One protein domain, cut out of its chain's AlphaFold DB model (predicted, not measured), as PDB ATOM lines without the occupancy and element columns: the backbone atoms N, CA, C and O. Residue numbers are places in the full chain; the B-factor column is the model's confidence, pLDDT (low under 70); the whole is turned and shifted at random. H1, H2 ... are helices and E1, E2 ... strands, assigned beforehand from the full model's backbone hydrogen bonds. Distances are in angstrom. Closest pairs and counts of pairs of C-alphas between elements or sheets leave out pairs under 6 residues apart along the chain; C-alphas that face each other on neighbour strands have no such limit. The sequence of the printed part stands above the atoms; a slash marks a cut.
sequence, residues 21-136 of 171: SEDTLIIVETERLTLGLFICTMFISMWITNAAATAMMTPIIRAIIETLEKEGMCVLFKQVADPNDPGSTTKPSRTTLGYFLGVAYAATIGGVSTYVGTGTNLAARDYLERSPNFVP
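AT A GLANCE: This is residues 21 to 136 of the 171 residues of an uncharacterized protein of Blattella germanica (UniProt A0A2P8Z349). Helices H1, H2 and H3 form a loose up-and-down bundle, each running against the one before; H1 splays away before residue 37. Hairpin E1-E2 sticks out at one end with residues 82 to 87; H4 lies beyond H3 at the other. The printed part has 116 residues, mostly helix, in order H1 H2 E1 E2 H3 H4; it is loose, radius of gyration of the C-alphas 19.3 A, spanning 65 by 41 by 16 A.

IN THESE COORDINATES: H1, residues 21 to 47, spans 40.3 A from C-alpha 21 at (3.318, 12.445, 97.517). H2 is 50 to 70, 30.0 A; E1 77 to 79; E2 90 to 92; H3 94 to 112, 26.5 A; H4 119 to 129, ending at (-9.174, -43.566, 85.411).

HOW THE PARTS SIT: H1 and H2, a helical hairpin, touch at Ser 45 and Ala 53, closest C-alphas 5.4 A. H3 touches H1 at Met 42 and Gly 110, 4.3 A. E1 and E2 are antiparallel; N 78 and O 91 are 3.1 A apart.

THE WHOLE: The printed part has no cut. Residues 72 to 92 are among those under 70 in pLDDT.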
ATOM      1  N   SER A  21       2.348  13.488  97.165       64.38
ATOM      2  CA  SER A  21       3.318  12.445  97.517       64.38
ATOM      3  C   SER A  21       2.724  11.398  98.464       64.38
ATOM      4  O   SER A  21       2.942  10.210  98.243       64.38
ATOM      5  N   GLU A  22       1.919  11.819  99.444       68.38
ATOM      6  CA  GLU A  22       1.208  10.943 100.381       68.38
ATOM      7  C   GLU A  22       0.178  10.094  99.633       68.38
ATOM      8  O   GLU A  22       0.212   8.873  99.735       68.38
ATOM      9  N   ASP A  23      -0.637  10.709  98.772       69.62
ATOM     10  CA  ASP A  23      -1.608  10.014  97.925       69.62
ATOM     11  C   ASP A  23      -0.909   8.996  97.003       69.62
ATOM     12  O   ASP A  23      -1.376   7.869  96.841       69.62
ATOM     13  N   THR A  24       0.253   9.344  96.434       67.31
ATOM     14  CA  THR A  24       1.034   8.424  95.585       67.31
ATOM     15  C   THR A  24       1.619   7.262  96.392       67.31
ATOM     16  O   THR A  24       1.556   6.116  95.945       67.31
ATOM     17  N   LEU A  25       2.175   7.531  97.578       71.12
ATOM     18  CA  LEU A  25       2.723   6.507  98.471       71.12
ATOM     19  C   LEU A  25       1.628   5.509  98.882       71.12
ATOM     20  O   LEU A  25       1.814   4.297  98.778       71.12
ATOM     21  N   ILE A  26       0.462   6.033  99.255       71.75
ATOM     22  CA  ILE A  26      -0.713   5.279  99.693       71.75
ATOM     23  C   ILE A  26      -1.278   4.393  98.558       71.75
ATOM     24  O   ILE A  26      -1.650   3.233  98.785       71.75
ATOM     25  N   ILE A  27      -1.282   4.881  97.310       69.12
ATOM     26  CA  ILE A  27      -1.688   4.085  96.136       69.12
ATOM     27  C   ILE A  27      -0.729   2.903  95.913       69.12
ATOM     28  O   ILE A  27      -1.185   1.775  95.709       69.12
ATOM     29  N   VAL A  28       0.589   3.122  96.002       71.06
ATOM     30  CA  VAL A  28       1.602   2.069  95.779       71.06
ATOM     31  C   VAL A  28       1.488   0.941  96.810       71.06
ATOM     32  O   VAL A  28       1.655  -0.238  96.476       71.06
ATOM     33  N   GLU A  29       1.181   1.269  98.064       74.12
ATOM     34  CA  GLU A  29       0.970   0.275  99.122       74.12
ATOM     35  C   GLU A  29      -0.284  -0.574  98.872       74.12
ATOM     36  O   GLU A  29      -0.251  -1.803  99.007       74.12
ATOM     37  N   THR A  30      -1.362   0.056  98.406       74.88
ATOM     38  CA  THR A  30      -2.628  -0.620  98.096       74.88
ATOM     39  C   THR A  30      -2.515  -1.550  96.889       74.88
ATOM     40  O   THR A  30      -3.058  -2.660  96.904       74.88
ATOM     41  N   GLU A  31      -1.761  -1.168  95.856       79.38
ATOM     42  CA  GLU A  31      -1.495  -2.031  94.699       79.38
ATOM     43  C   GLU A  31      -0.701  -3.284  95.089       79.38
ATOM     44  O   GLU A  31      -1.058  -4.400  94.699       79.38
ATOM     45  N   ARG A  32       0.335  -3.131  95.923       82.75
ATOM     46  CA  ARG A  32       1.136  -4.255  96.437       82.75
ATOM     47  C   ARG A  32       0.311  -5.204  97.298       82.75
ATOM     48  O   ARG A  32       0.435  -6.422  97.154       82.75
ATOM     49  N   LEU A  33      -0.558  -4.659  98.148       84.88
ATOM     50  CA  LEU A  33      -1.480  -5.443  98.970       84.88
ATOM     51  C   LEU A  33      -2.458  -6.248  98.103       84.88
ATOM     52  O   LEU A  33      -2.679  -7.436  98.339       84.88
ATOM     53  N   THR A  34      -3.008  -5.616  97.069       84.19
ATOM     54  CA  THR A  34      -3.988  -6.228  96.161       84.19
ATOM     55  C   THR A  34      -3.363  -7.333  95.309       84.19
ATOM     56  O   THR A  34      -3.943  -8.410  95.160       84.19
ATOM     57  N   LEU A  35      -2.146  -7.116  94.804       85.06
ATOM     58  CA  LEU A  35      -1.382  -8.144  94.093       85.06
ATOM     59  C   LEU A  35      -1.063  -9.338  94.999       85.06
ATOM     60  O   LEU A  35      -1.264 -10.483  94.592       85.06
ATOM     61  N   GLY A  36      -0.630  -9.083  96.237       87.56
ATOM     62  CA  GLY A  36      -0.408 -10.132  97.232       87.56
ATOM     63  C   GLY A  36      -1.677 -10.940  97.511       87.56
ATOM     64  O   GLY A  36      -1.637 -12.169  97.523       87.56
ATOM     65  N   LEU A  37      -2.822 -10.267  97.642       86.56
ATOM     66  CA  LEU A  37      -4.122 -10.910  97.833       86.56
ATOM     67  C   LEU A  37      -4.486 -11.837  96.663       86.56
ATOM     68  O   LEU A  37      -4.927 -12.966  96.892       86.56
ATOM     69  N   PHE A  38      -4.290 -11.401  95.417       87.75
ATOM     70  CA  PHE A  38      -4.599 -12.213  94.234       87.75
ATOM     71  C   PHE A  38      -3.678 -13.424  94.105       87.75
ATOM     72  O   PHE A  38      -4.158 -14.525  93.841       87.75
ATOM     73  N   ILE A  39      -2.381 -13.249  94.360       87.88
ATOM     74  CA  ILE A  39      -1.405 -14.342  94.347       87.88
ATOM     75  C   ILE A  39      -1.747 -15.369  95.433       87.88
ATOM     76  O   ILE A  39      -1.851 -16.560  95.146       87.88
ATOM     77  N   CYS A  40      -2.012 -14.924  96.664       87.44
ATOM     78  CA  CYS A  40      -2.448 -15.806  97.748       87.44
ATOM     79  C   CYS A  40      -3.754 -16.537  97.402       87.44
ATOM     80  O   CYS A  40      -3.868 -17.738  97.638       87.44
ATOM     81  N   THR A  41      -4.719 -15.844  96.790       86.38
ATOM     82  CA  THR A  41      -5.975 -16.456  96.327       86.38
ATOM     83  C   THR A  41      -5.717 -17.532  95.276       86.38
ATOM     84  O   THR A  41      -6.308 -18.605  95.363       86.38
ATOM     85  N   MET A  42      -4.814 -17.292  94.320       85.31
ATOM     86  CA  MET A  42      -4.424 -18.295  93.325       85.31
ATOM     87  C   MET A  42      -3.848 -19.551  93.979       85.31
ATOM     88  O   MET A  42      -4.267 -20.648  93.625       85.31
ATOM     89  N   PHE A  43      -2.946 -19.400  94.954       84.44
ATOM     90  CA  PHE A  43      -2.341 -20.533  95.663       84.44
ATOM     91  C   PHE A  43      -3.347 -21.304  96.523       84.44
ATOM     92  O   PHE A  43      -3.338 -22.532  96.539       84.44
ATOM     93  N   ILE A  44      -4.250 -20.608  97.215       83.31
ATOM     94  CA  ILE A  44      -5.283 -21.257  98.033       83.31
ATOM     95  C   ILE A  44      -6.299 -21.987  97.139       83.31
ATOM     96  O   ILE A  44      -6.645 -23.137  97.409       83.31
ATOM     97  N   SER A  45      -6.733 -21.357  96.042       83.75
ATOM     98  CA  SER A  45      -7.673 -21.931  95.060       83.75
ATOM     99  C   SER A  45      -7.084 -23.080  94.243       83.75
ATOM    100  O   SER A  45      -7.772 -23.750  93.479       83.75
ATOM    101  N   MET A  46      -5.785 -23.296  94.383       82.00
ATOM    102  CA  MET A  46      -5.087 -24.418  93.797       82.00
ATOM    103  C   MET A  46      -5.423 -25.715  94.541       82.00
ATOM    104  O   MET A  46      -5.650 -26.751  93.912       82.00
ATOM    105  N   TRP A  47      -5.459 -25.659  95.881       78.25
ATOM    106  CA  TRP A  47      -5.680 -26.813  96.770       78.25
ATOM    107  C   TRP A  47      -7.143 -26.973  97.185       78.25
ATOM    108  O   TRP A  47      -7.568 -28.074  97.531       78.25
ATOM    109  N   ILE A  48      -7.910 -25.884  97.149       81.81
ATOM    110  CA  ILE A  48      -9.326 -25.832  97.513       81.81
ATOM    111  C   ILE A  48     -10.147 -25.485  96.265       81.81
ATOM    112  O   ILE A  48      -9.665 -24.817  95.360       81.81
ATOM    113  N   THR A  49     -11.407 -25.911  96.203       85.31
ATOM    114  CA  THR A  49     -12.322 -25.542  95.113       85.31
ATOM    115  C   THR A  49     -12.526 -24.026  94.997       85.31
ATOM    116  O   THR A  49     -12.713 -23.332  95.999       85.31
ATOM    117  N   ASN A  50     -12.602 -23.518  93.760       85.19
ATOM    118  CA  ASN A  50     -12.740 -22.079  93.457       85.19
ATOM    119  C   ASN A  50     -13.906 -21.406  94.194       85.19
ATOM    120  O   ASN A  50     -13.798 -20.261  94.637       85.19
ATOM    121  N   ALA A  51     -15.020 -22.124  94.355       84.94
ATOM    122  CA  ALA A  51     -16.192 -21.632  95.072       84.94
ATOM    123  C   ALA A  51     -15.915 -21.427  96.572       84.94
ATOM    124  O   ALA A  51     -16.300 -20.403  97.132       84.94
ATOM    125  N   ALA A  52     -15.204 -22.358  97.212       87.06
ATOM    126  CA  ALA A  52     -14.830 -22.244  98.618       87.06
ATOM    127  C   ALA A  52     -13.762 -21.156  98.832       87.06
ATOM    128  O   ALA A  52     -13.888 -20.366  99.766       87.06
ATOM    129  N   ALA A  53     -12.784 -21.033  97.927       86.94
ATOM    130  CA  ALA A  53     -11.808 -19.940  97.957       86.94
ATOM    131  C   ALA A  53     -12.488 -18.562  97.824       86.94
ATOM    132  O   ALA A  53     -12.235 -17.661  98.621       86.94
ATOM    133  N   THR A  54     -13.424 -18.407  96.884       87.81
ATOM    134  CA  THR A  54     -14.162 -17.144  96.683       87.81
ATOM    135  C   THR A  54     -15.062 -16.809  97.876       87.81
ATOM    136  O   THR A  54     -15.136 -15.651  98.294       87.81
ATOM    137  N   ALA A  55     -15.712 -17.813  98.475       90.31
ATOM    138  CA  ALA A  55     -16.532 -17.626  99.668       90.31
ATOM    139  C   ALA A  55     -15.705 -17.121 100.863       90.31
ATOM    140  O   ALA A  55     -16.155 -16.229 101.578       90.31
ATOM    141  N   MET A  56     -14.480 -17.629 101.044       91.25
ATOM    142  CA  MET A  56     -13.559 -17.161 102.090       91.25
ATOM    143  C   MET A  56     -13.000 -15.763 101.809       91.25
ATOM    144  O   MET A  56     -12.828 -14.972 102.732       91.25
ATOM    145  N   MET A  57     -12.746 -15.434 100.542       90.31
ATOM    146  CA  MET A  57     -12.217 -14.121 100.163       90.31
ATOM    147  C   MET A  57     -13.271 -13.013 100.197       90.31
ATOM    148  O   MET A  57     -12.927 -11.858 100.412       90.31
ATOM    149  N   THR A  58     -14.556 -13.335 100.049       88.44
ATOM    150  CA  THR A  58     -15.657 -12.354 100.098       88.44
ATOM    151  C   THR A  58     -15.637 -11.462 101.357       88.44
ATOM    152  O   THR A  58     -15.635 -10.236 101.203       88.44
ATOM    153  N   PRO A  59     -15.582 -12.000 102.596       89.06
ATOM    154  CA  PRO A  59     -15.476 -11.170 103.798       89.06
ATOM    155  C   PRO A  59     -14.130 -10.435 103.912       89.06
ATOM    156  O   PRO A  59     -14.097  -9.322 104.432       89.06
ATOM    157  N   ILE A  60     -13.037 -11.008 103.393       88.50
ATOM    158  CA  ILE A  60     -11.704 -10.380 103.405       88.50
ATOM    159  C   ILE A  60     -11.691  -9.137 102.511       88.50
ATOM    160  O   ILE A  60     -11.288  -8.064 102.948       88.50
ATOM    161  N   ILE A  61     -12.194  -9.254 101.279       87.38
ATOM    162  CA  ILE A  61     -12.310  -8.137 100.333       87.38
ATOM    163  C   ILE A  61     -13.170  -7.030 100.932       87.38
ATOM    164  O   ILE A  61     -12.808  -5.859 100.856       87.38
ATOM    165  N   ARG A  62     -14.290  -7.391 101.567       86.56
ATOM    166  CA  ARG A  62     -15.152  -6.416 102.232       86.56
ATOM    167  C   ARG A  62     -14.383  -5.628 103.306       86.56
ATOM    168  O   ARG A  62     -14.449  -4.405 103.298       86.56
ATOM    169  N   ALA A  63     -13.625  -6.304 104.169       88.31
ATOM    170  CA  ALA A  63     -12.823  -5.654 105.210       88.31
ATOM    171  C   ALA A  63     -11.695  -4.767 104.643       88.31
ATOM    172  O   ALA A  63     -11.403  -3.700 105.187       88.31
ATOM    173  N   ILE A  64     -11.080  -5.184 103.531       84.75
ATOM    174  CA  ILE A  64     -10.060  -4.389 102.837       84.75
ATOM    175  C   ILE A  64     -10.683  -3.104 102.300       84.75
ATOM    176  O   ILE A  64     -10.178  -2.024 102.579       84.75
ATOM    177  N   ILE A  65     -11.811  -3.196 101.595       82.12
ATOM    178  CA  ILE A  65     -12.450  -2.019 100.999       82.12
ATOM    179  C   ILE A  65     -12.981  -1.065 102.082       82.12
ATOM    180  O   ILE A  65     -12.850   0.143 101.928       82.12
ATOM    181  N   GLU A  66     -13.498  -1.574 103.207       84.06
ATOM    182  CA  GLU A  66     -13.871  -0.741 104.367       84.06
ATOM    183  C   GLU A  66     -12.667   0.015 104.961       84.06
ATOM    184  O   GLU A  66     -12.804   1.148 105.416       84.06
ATOM    185  N   THR A  67     -11.479  -0.597 104.968       81.88
ATOM    186  CA  THR A  67     -10.242   0.071 105.408       81.88
ATOM    187  C   THR A  67      -9.802   1.126 104.393       81.88
ATOM    188  O   THR A  67      -9.507   2.254 104.772       81.88
ATOM    189  N   LEU A  68      -9.844   0.800 103.100       78.56
ATOM    190  CA  LEU A  68      -9.500   1.729 102.021       78.56
ATOM    191  C   LEU A  68     -10.462   2.930 101.939       78.56
ATOM    192  O   LEU A  68     -10.063   4.010 101.507       78.56
ATOM    193  N   GLU A  69     -11.719   2.763 102.357       80.88
ATOM    194  CA  GLU A  69     -12.696   3.852 102.466       80.88
ATOM    195  C   GLU A  69     -12.383   4.814 103.613       80.88
ATOM    196  O   GLU A  69     -12.519   6.025 103.444       80.88
ATOM    197  N   LYS A  70     -11.891   4.308 104.751       77.12
ATOM    198  CA  LYS A  70     -11.450   5.152 105.876       77.12
ATOM    199  C   LYS A  70     -10.239   6.011 105.523       77.12
ATOM    200  O   LYS A  70     -10.171   7.155 105.954       77.12
ATOM    201  N   GLU A  71      -9.336   5.471 104.712       75.06
ATOM    202  CA  GLU A  71      -8.150   6.172 104.205       75.06
ATOM    203  C   GLU A  71      -8.462   7.091 103.004       75.06
ATOM    204  O   GLU A  71      -7.572   7.728 102.451       75.06
ATOM    205  N   GLY A  72      -9.724   7.170 102.561       69.38
ATOM    206  CA  GLY A  72     -10.148   8.056 101.471       69.38
ATOM    207  C   GLY A  72      -9.748   7.600 100.061       69.38
ATOM    208  O   GLY A  72      -9.953   8.341  99.100       69.38
ATOM    209  N   MET A  73      -9.227   6.381  99.903       62.97
ATOM    210  CA  MET A  73      -8.724   5.863  98.625       62.97
ATOM    211  C   MET A  73      -9.816   5.313  97.706       62.97
ATOM    212  O   MET A  73      -9.686   5.328  96.480       62.97
ATOM    213  N   CYS A  74     -10.892   4.764  98.273       62.88
ATOM    214  CA  CYS A  74     -11.981   4.201  97.483       62.88
ATOM    215  C   CYS A  74     -13.320   4.292  98.211       62.88
ATOM    216  O   CYS A  74     -13.372   4.299  99.429       62.88
ATOM    217  N   VAL A  75     -14.420   4.334  97.460       59.50
ATOM    218  CA  VAL A  75     -15.776   4.380  98.028       59.50
ATOM    219  C   VAL A  75     -16.396   2.994  97.886       59.50
ATOM    220  O   VAL A  75     -16.491   2.498  96.759       59.50
ATOM    221  N   LEU A  76     -16.810   2.358  98.986       60.78
ATOM    222  CA  LEU A  76     -17.342   0.987  98.973       60.78
ATOM    223  C   LEU A  76     -18.673   0.933  98.206       60.78
ATOM    224  O   LEU A  76     -18.857   0.116  97.293       60.78
ATOM    225  N   PHE A  77     -19.564   1.874  98.520       57.06
ATOM    226  CA  PHE A  77     -20.856   2.057  97.875       57.06
ATOM    227  C   PHE A  77     -20.995   3.488  97.371       57.06
ATOM    228  O   PHE A  77     -20.982   4.441  98.146       57.06
ATOM    229  N   LYS A  78     -21.193   3.654  96.061       54.03
ATOM    230  CA  LYS A  78     -21.596   4.948  95.521       54.03
ATOM    231  C   LYS A  78     -23.113   5.033  95.655       54.03
ATOM    232  O   LYS A  78     -23.835   4.392  94.890       54.03
ATOM    233  N   GLN A  79     -23.609   5.813  96.616       48.91
ATOM    234  CA  GLN A  79     -25.012   6.228  96.590       48.91
ATOM    235  C   GLN A  79     -25.209   7.129  95.369       48.91
ATOM    236  O   GLN A  79     -24.866   8.309  95.370       48.91
ATOM    237  N   VAL A  80     -25.712   6.547  94.286       51.25
ATOM    238  CA  VAL A  80     -26.235   7.313  93.162       51.25
ATOM    239  C   VAL A  80     -27.650   7.699  93.569       51.25
ATOM    240  O   VAL A  80     -28.554   6.870  93.510       51.25
ATOM    241  N   ALA A  81     -27.819   8.924  94.064       46.31
ATOM    242  CA  ALA A  81     -29.135   9.514  94.260       46.31
ATOM    243  C   ALA A  81     -29.746   9.765  92.873       46.31
ATOM    244  O   ALA A  81     -29.536  10.814  92.268       46.31
ATOM    245  N   ASP A  82     -30.413   8.751  92.330       49.47
ATOM    246  CA  ASP A  82     -31.220   8.872  91.121       49.47
ATOM    247  C   ASP A  82     -32.559   9.520  91.527       49.47
ATOM    248  O   ASP A  82     -33.277   8.947  92.347       49.47
ATOM    249  N   PRO A  83     -32.922  10.711  91.017       57.16
ATOM    250  CA  PRO A  83     -34.128  11.424  91.451       57.16
ATOM    251  C   PRO A  83     -35.458  10.762  91.031       57.16
ATOM    252  O   PRO A  83     -36.514  11.292  91.359       57.16
ATOM    253  N   ASN A  84     -35.432   9.626  90.319       60.41
ATOM    254  CA  ASN A  84     -36.619   8.947  89.774       60.41
ATOM    255  C   ASN A  84     -36.914   7.553  90.368       60.41
ATOM    256  O   ASN A  84     -37.851   6.907  89.902       60.41
ATOM    257  N   ASP A  85     -36.176   7.081  91.381       55.72
ATOM    258  CA  ASP A  85     -36.430   5.769  92.000       55.72
ATOM    259  C   ASP A  85     -36.400   5.868  93.543       55.72
ATOM    260  O   ASP A  85     -35.341   6.121  94.122       55.72
ATOM    261  N   PRO A  86     -37.541   5.719  94.250       52.00
ATOM    262  CA  PRO A  86     -37.608   5.857  95.709       52.00
ATOM    263  C   PRO A  86     -36.989   4.671  96.475       52.00
ATOM    264  O   PRO A  86     -37.008   4.661  97.706       52.00
ATOM    265  N   GLY A  87     -36.421   3.677  95.785       50.66
ATOM    266  CA  GLY A  87     -35.546   2.669  96.377       50.66
ATOM    267  C   GLY A  87     -34.086   3.040  96.141       50.66
ATOM    268  O   GLY A  87     -33.599   2.923  95.020       50.66
ATOM    269  N   SER A  88     -33.367   3.470  97.183       48.28
ATOM    270  CA  SER A  88     -31.940   3.809  97.102       48.28
ATOM    271  C   SER A  88     -31.147   2.664  96.459       48.28
ATOM    272  O   SER A  88     -30.829   1.666  97.110       48.28
ATOM    273  N   THR A  89     -30.840   2.776  95.168       52.44
ATOM    274  CA  THR A  89     -30.088   1.740  94.467       52.44
ATOM    275  C   THR A  89     -28.622   1.926  94.831       52.44
ATOM    276  O   THR A  89     -27.900   2.721  94.229       52.44
ATOM    277  N   THR A  90     -28.184   1.221  95.873       55.28
ATOM    278  CA  THR A  90     -26.796   1.189  96.330       55.28
ATOM    279  C   THR A  90     -25.935   0.512  95.257       55.28
ATOM    280  O   THR A  90     -25.778  -0.707  95.242       55.28
ATOM    281  N   LYS A  91     -25.408   1.288  94.305       61.34
ATOM    282  CA  LYS A  91     -24.554   0.763  93.233       61.34
ATOM    283  C   LYS A  91     -23.131   0.563  93.787       61.34
ATOM    284  O   LYS A  91     -22.556   1.510  94.336       61.34
ATOM    285  N   PRO A  92     -22.537  -0.642  93.674       65.12
ATOM    286  CA  PRO A  92     -21.147  -0.847  94.064       65.12
ATOM    287  C   PRO A  92     -20.240   0.013  93.179       65.12
ATOM    288  O   PRO A  92     -20.471   0.146  91.972       65.12
ATOM    289  N   SER A  93     -19.216   0.625  93.775       72.94
ATOM    290  CA  SER A  93     -18.229   1.391  93.012       72.94
ATOM    291  C   SER A  93     -17.497   0.492  92.009       72.94
ATOM    292  O   SER A  93     -17.338  -0.712  92.228       72.94
ATOM    293  N   ARG A  94     -17.014   1.075  90.903       75.31
ATOM    294  CA  ARG A  94     -16.222   0.347  89.894       75.31
ATOM    295  C   ARG A  94     -14.973  -0.286  90.514       75.31
ATOM    296  O   ARG A  94     -14.585  -1.369  90.093       75.31
ATOM    297  N   THR A  95     -14.401   0.356  91.535       74.62
ATOM    298  CA  THR A  95     -13.260  -0.158  92.303       74.62
ATOM    299  C   THR A  95     -13.644  -1.420  93.069       74.62
ATOM    300  O   THR A  95     -13.035  -2.463  92.859       74.62
ATOM    301  N   THR A  96     -14.724  -1.371  93.859       81.44
ATOM    302  CA  THR A  96     -15.287  -2.525  94.578       81.44
ATOM    303  C   THR A  96     -15.538  -3.698  93.633       81.44
ATOM    304  O   THR A  96     -15.088  -4.812  93.888       81.44
ATOM    305  N   LEU A  97     -16.195  -3.440  92.497       83.06
ATOM    306  CA  LEU A  97     -16.448  -4.461  91.484       83.06
ATOM    307  C   LEU A  97     -15.145  -5.062  90.941       83.06
ATOM    308  O   LEU A  97     -15.069  -6.277  90.787       83.06
ATOM    309  N   GLY A  98     -14.125  -4.238  90.693       85.44
ATOM    310  CA  GLY A  98     -12.804  -4.673  90.239       85.44
ATOM    311  C   GLY A  98     -12.107  -5.621  91.217       85.44
ATOM    312  O   GLY A  98     -11.553  -6.624  90.781       85.44
ATOM    313  N   TYR A  99     -12.201  -5.375  92.527       85.88
ATOM    314  CA  TYR A  99     -11.659  -6.283  93.544       85.88
ATOM    315  C   TYR A  99     -12.370  -7.639  93.545       85.88
ATOM    316  O   TYR A  99     -11.712  -8.678  93.488       85.88
ATOM    317  N   PHE A 100     -13.706  -7.648  93.555       87.69
ATOM    318  CA  PHE A 100     -14.475  -8.896  93.533       87.69
ATOM    319  C   PHE A 100     -14.260  -9.687  92.233       87.69
ATOM    320  O   PHE A 100     -14.053 -10.900  92.289       87.69
ATOM    321  N   LEU A 101     -14.247  -9.019  91.072       88.75
ATOM    322  CA  LEU A 101     -13.943  -9.663  89.788       88.75
ATOM    323  C   LEU A 101     -12.499 -10.168  89.732       88.75
ATOM    324  O   LEU A 101     -12.263 -11.273  89.248       88.75
ATOM    325  N   GLY A 102     -11.547  -9.378  90.227       89.12
ATOM    326  CA  GLY A 102     -10.129  -9.725  90.251       89.12
ATOM    327  C   GLY A 102      -9.875 -10.995  91.056       89.12
ATOM    328  O   GLY A 102      -9.266 -11.931  90.541       89.12
ATOM    329  N   VAL A 103     -10.427 -11.083  92.270       88.38
ATOM    330  CA  VAL A 103     -10.328 -12.294  93.100       88.38
ATOM    331  C   VAL A 103     -11.035 -13.480  92.449       88.38
ATOM    332  O   VAL A 103     -10.465 -14.568  92.408       88.38
ATOM    333  N   ALA A 104     -12.246 -13.303  91.912       88.56
ATOM    334  CA  ALA A 104     -12.977 -14.397  91.266       88.56
ATOM    335  C   ALA A 104     -12.213 -14.963  90.053       88.56
ATOM    336  O   ALA A 104     -12.174 -16.178  89.832       88.56
ATOM    337  N   TYR A 105     -11.557 -14.088  89.288       89.00
ATOM    338  CA  TYR A 105     -10.743 -14.476  88.144       89.00
ATOM    339  C   TYR A 105      -9.434 -15.151  88.571       89.00
ATOM    340  O   TYR A 105      -9.092 -16.210  88.048       89.00
ATOM    341  N   ALA A 106      -8.752 -14.599  89.577       88.12
ATOM    342  CA  ALA A 106      -7.559 -15.192  90.174       88.12
ATOM    343  C   ALA A 106      -7.845 -16.602  90.726       88.12
ATOM    344  O   ALA A 106      -7.137 -17.551  90.396       88.12
ATOM    345  N   ALA A 107      -8.934 -16.773  91.484       87.81
ATOM    346  CA  ALA A 107      -9.377 -18.082  91.964       87.81
ATOM    347  C   ALA A 107      -9.628 -19.054  90.799       87.81
ATOM    348  O   ALA A 107      -9.191 -20.203  90.824       87.81
ATOM    349  N   THR A 108     -10.258 -18.574  89.723       86.44
ATOM    350  CA  THR A 108     -10.501 -19.395  88.532       86.44
ATOM    351  C   THR A 108      -9.201 -19.869  87.880       86.44
ATOM    352  O   THR A 108      -9.077 -21.061  87.606       86.44
ATOM    353  N   ILE A 109      -8.207 -18.993  87.687       85.12
ATOM    354  CA  ILE A 109      -6.895 -19.384  87.139       85.12
ATOM    355  C   ILE A 109      -6.201 -20.405  88.053       85.12
ATOM    356  O   ILE A 109      -5.675 -21.406  87.563       85.12
ATOM    357  N   GLY A 110      -6.241 -20.187  89.373       83.25
ATOM    358  CA  GLY A 110      -5.694 -21.112  90.367       83.25
ATOM    359  C   GLY A 110      -6.288 -22.517  90.250       83.25
ATOM    360  O   GLY A 110      -5.542 -23.486  90.140       83.25
ATOM    361  N   GLY A 111      -7.613 -22.652  90.172       81.19
ATOM    362  CA  GLY A 111      -8.238 -23.978  90.101       81.19
ATOM    363  C   GLY A 111      -8.291 -24.630  88.724       81.19
ATOM    364  O   GLY A 111      -8.567 -25.826  88.639       81.19
ATOM    365  N   VAL A 112      -8.033 -23.893  87.639       80.00
ATOM    366  CA  VAL A 112      -7.803 -24.505  86.316       80.00
ATOM    367  C   VAL A 112      -6.432 -25.191  86.278       80.00
ATOM    368  O   VAL A 112      -6.268 -26.178  85.565       80.00
ATOM    369  N   SER A 113      -5.469 -24.723  87.082       73.56
ATOM    370  CA  SER A 113      -4.118 -25.293  87.142       73.56
ATOM    371  C   SER A 113      -4.029 -26.665  87.831       73.56
ATOM    372  O   SER A 113      -3.017 -27.351  87.686       73.56
ATOM    373  N   THR A 114      -5.075 -27.105  88.545       69.06
ATOM    374  CA  THR A 114      -5.087 -28.373  89.295       69.06
ATOM    375  C   THR A 114      -6.326 -29.228  89.056       69.06
ATOM    376  O   THR A 114      -7.410 -28.742  88.744       69.06
ATOM    377  N   TYR A 115      -6.192 -30.541  89.280       62.25
ATOM    378  CA  TYR A 115      -7.311 -31.488  89.201       62.25
ATOM    379  C   TYR A 115      -8.383 -31.310  90.285       62.25
ATOM    380  O   TYR A 115      -9.512 -31.756  90.101       62.25
ATOM    381  N   VAL A 116      -8.033 -30.685  91.413       65.50
ATOM    382  CA  VAL A 116      -8.916 -30.531  92.584       65.50
ATOM    383  C   VAL A 116      -9.718 -29.224  92.529       65.50
ATOM    384  O   VAL A 116     -10.814 -29.157  93.082       65.50
ATOM    385  N   GLY A 117      -9.214 -28.196  91.837       63.84
ATOM    386  CA  GLY A 117      -9.804 -26.856  91.863       63.84
ATOM    387  C   GLY A 117     -11.155 -26.728  91.148       63.84
ATOM    388  O   GLY A 117     -11.994 -25.920  91.558       63.84
ATOM    389  N   THR A 118     -11.411 -27.541  90.112       75.69
ATOM    390  CA  THR A 118     -12.653 -27.488  89.316       75.69
ATOM    391  C   THR A 118     -13.263 -28.864  89.038       75.69
ATOM    392  O   THR A 118     -12.572 -29.835  88.732       75.69
ATOM    393  N   GLY A 119     -14.601 -28.940  89.087       75.38
ATOM    394  CA  GLY A 119     -15.351 -30.184  88.859       75.38
ATOM    395  C   GLY A 119     -15.161 -30.780  87.459       75.38
ATOM    396  O   GLY A 119     -15.193 -31.997  87.308       75.38
ATOM    397  N   THR A 120     -14.889 -29.949  86.448       76.38
ATOM    398  CA  THR A 120     -14.581 -30.403  85.082       76.38
ATOM    399  C   THR A 120     -13.274 -31.191  85.028       76.38
ATOM    400  O   THR A 120     -13.219 -32.246  84.397       76.38
ATOM    401  N   ASN A 121     -12.240 -30.721  85.736       75.06
ATOM    402  CA  ASN A 121     -10.957 -31.418  85.813       75.06
ATOM    403  C   ASN A 121     -11.115 -32.765  86.540       75.06
ATOM    404  O   ASN A 121     -10.515 -33.762  86.137       75.06
ATOM    405  N   LEU A 122     -11.983 -32.820  87.557       74.31
ATOM    406  CA  LEU A 122     -12.296 -34.048  88.285       74.31
ATOM    407  C   LEU A 122     -13.093 -35.056  87.437       74.31
ATOM    408  O   LEU A 122     -12.797 -36.245  87.464       74.31
ATOM    409  N   ALA A 123     -14.058 -34.591  86.640       80.81
ATOM    410  CA  ALA A 123     -14.808 -35.444  85.717       80.81
ATOM    411  C   ALA A 123     -13.913 -36.014  84.601       80.81
ATOM    412  O   ALA A 123     -14.039 -37.181  84.232       80.81
ATOM    413  N   ALA A 124     -12.971 -35.213  84.092       75.44
ATOM    414  CA  ALA A 124     -11.975 -35.682  83.133       75.44
ATOM    415  C   ALA A 124     -11.058 -36.755  83.743       75.44
ATOM    416  O   ALA A 124     -10.757 -37.747  83.079       75.44
ATOM    417  N   ARG A 125     -10.658 -36.596  85.015       68.81
ATOM    418  CA  ARG A 125      -9.936 -37.632  85.765       68.81
ATOM    419  C   ARG A 125     -10.767 -38.913  85.892       68.81
ATOM    420  O   ARG A 125     -10.233 -39.969  85.584       68.81
ATOM    421  N   ASP A 126     -12.040 -38.829  86.288       78.00
ATOM    422  CA  ASP A 126     -12.917 -40.010  86.419       78.00
ATOM    423  C   ASP A 126     -13.027 -40.791  85.100       78.00
ATOM    424  O   ASP A 126     -13.000 -42.020  85.075       78.00
ATOM    425  N   TYR A 127     -13.084 -40.079  83.972       78.69
ATOM    426  CA  TYR A 127     -13.061 -40.701  82.651       78.69
ATOM    427  C   TYR A 127     -11.705 -41.353  82.324       78.69
ATOM    428  O   TYR A 127     -11.666 -42.474  81.813       78.69
ATOM    429  N   LEU A 128     -10.591 -40.677  82.626       72.94
ATOM    430  CA  LEU A 128      -9.233 -41.174  82.370       72.94
ATOM    431  C   LEU A 128      -8.861 -42.369  83.260       72.94
ATOM    432  O   LEU A 128      -8.187 -43.278  82.787       72.94
ATOM    433  N   GLU A 129      -9.361 -42.431  84.495       71.19
ATOM    434  CA  GLU A 129      -9.174 -43.566  85.411       71.19
ATOM    435  C   GLU A 129      -9.773 -44.873  84.891       71.19
ATOM    436  O   GLU A 129      -9.300 -45.956  85.236       71.19
ATOM    437  N   ARG A 130     -10.775 -44.798  84.008       73.62
ATOM    438  CA  ARG A 130     -11.340 -45.980  83.340       73.62
ATOM    439  C   ARG A 130     -10.421 -46.538  82.248       73.62
ATOM    440  O   ARG A 130     -10.683 -47.629  81.745       73.62
ATOM    441  N   SER A 131      -9.361 -45.818  81.877       73.56
ATOM    442  CA  SER A 131      -8.371 -46.249  80.889       73.56
ATOM    443  C   SER A 131      -7.126 -46.820  81.592       73.56
ATOM    444  O   SER A 131      -6.477 -46.103  82.348       73.56
ATOM    445  N   PRO A 132      -6.714 -48.074  81.328       60.72
ATOM    446  CA  PRO A 132      -5.690 -48.774  82.120       60.72
ATOM    447  C   PRO A 132      -4.243 -48.245  81.997       60.72
ATOM    448  O   PRO A 132      -3.351 -48.816  82.615       60.72
ATOM    449  N   ASN A 133      -3.980 -47.180  81.225       58.59
ATOM    450  CA  ASN A 133      -2.616 -46.818  80.804       58.59
ATOM    451  C   ASN A 133      -2.115 -45.428  81.229       58.59
ATOM    452  O   ASN A 133      -0.951 -45.128  80.964       58.59
ATOM    453  N   PHE A 134      -2.926 -44.556  81.842       63.78
ATOM    454  CA  PHE A 134      -2.447 -43.208  82.167       63.78
ATOM    455  C   PHE A 134      -3.322 -42.492  83.201       63.78
ATOM    456  O   PHE A 134      -4.381 -41.963  82.872       63.78
ATOM    457  N   VAL A 135      -2.837 -42.416  84.441       59.72
ATOM    458  CA  VAL A 135      -3.362 -41.494  85.454       59.72
ATOM    459  C   VAL A 135      -2.200 -40.639  85.948       59.72
ATOM    460  O   VAL A 135      -1.428 -41.099  86.790       59.72
ATOM    461  N   PRO A 136      -2.002 -39.425  85.407       65.44
ATOM    462  CA  PRO A 136      -1.024 -38.513  85.972       65.44
ATOM    463  C   PRO A 136      -1.538 -38.057  87.340       65.44
ATOM    464  O   PRO A 136      -2.689 -37.631  87.476       65.44
TER     465      PRO A 136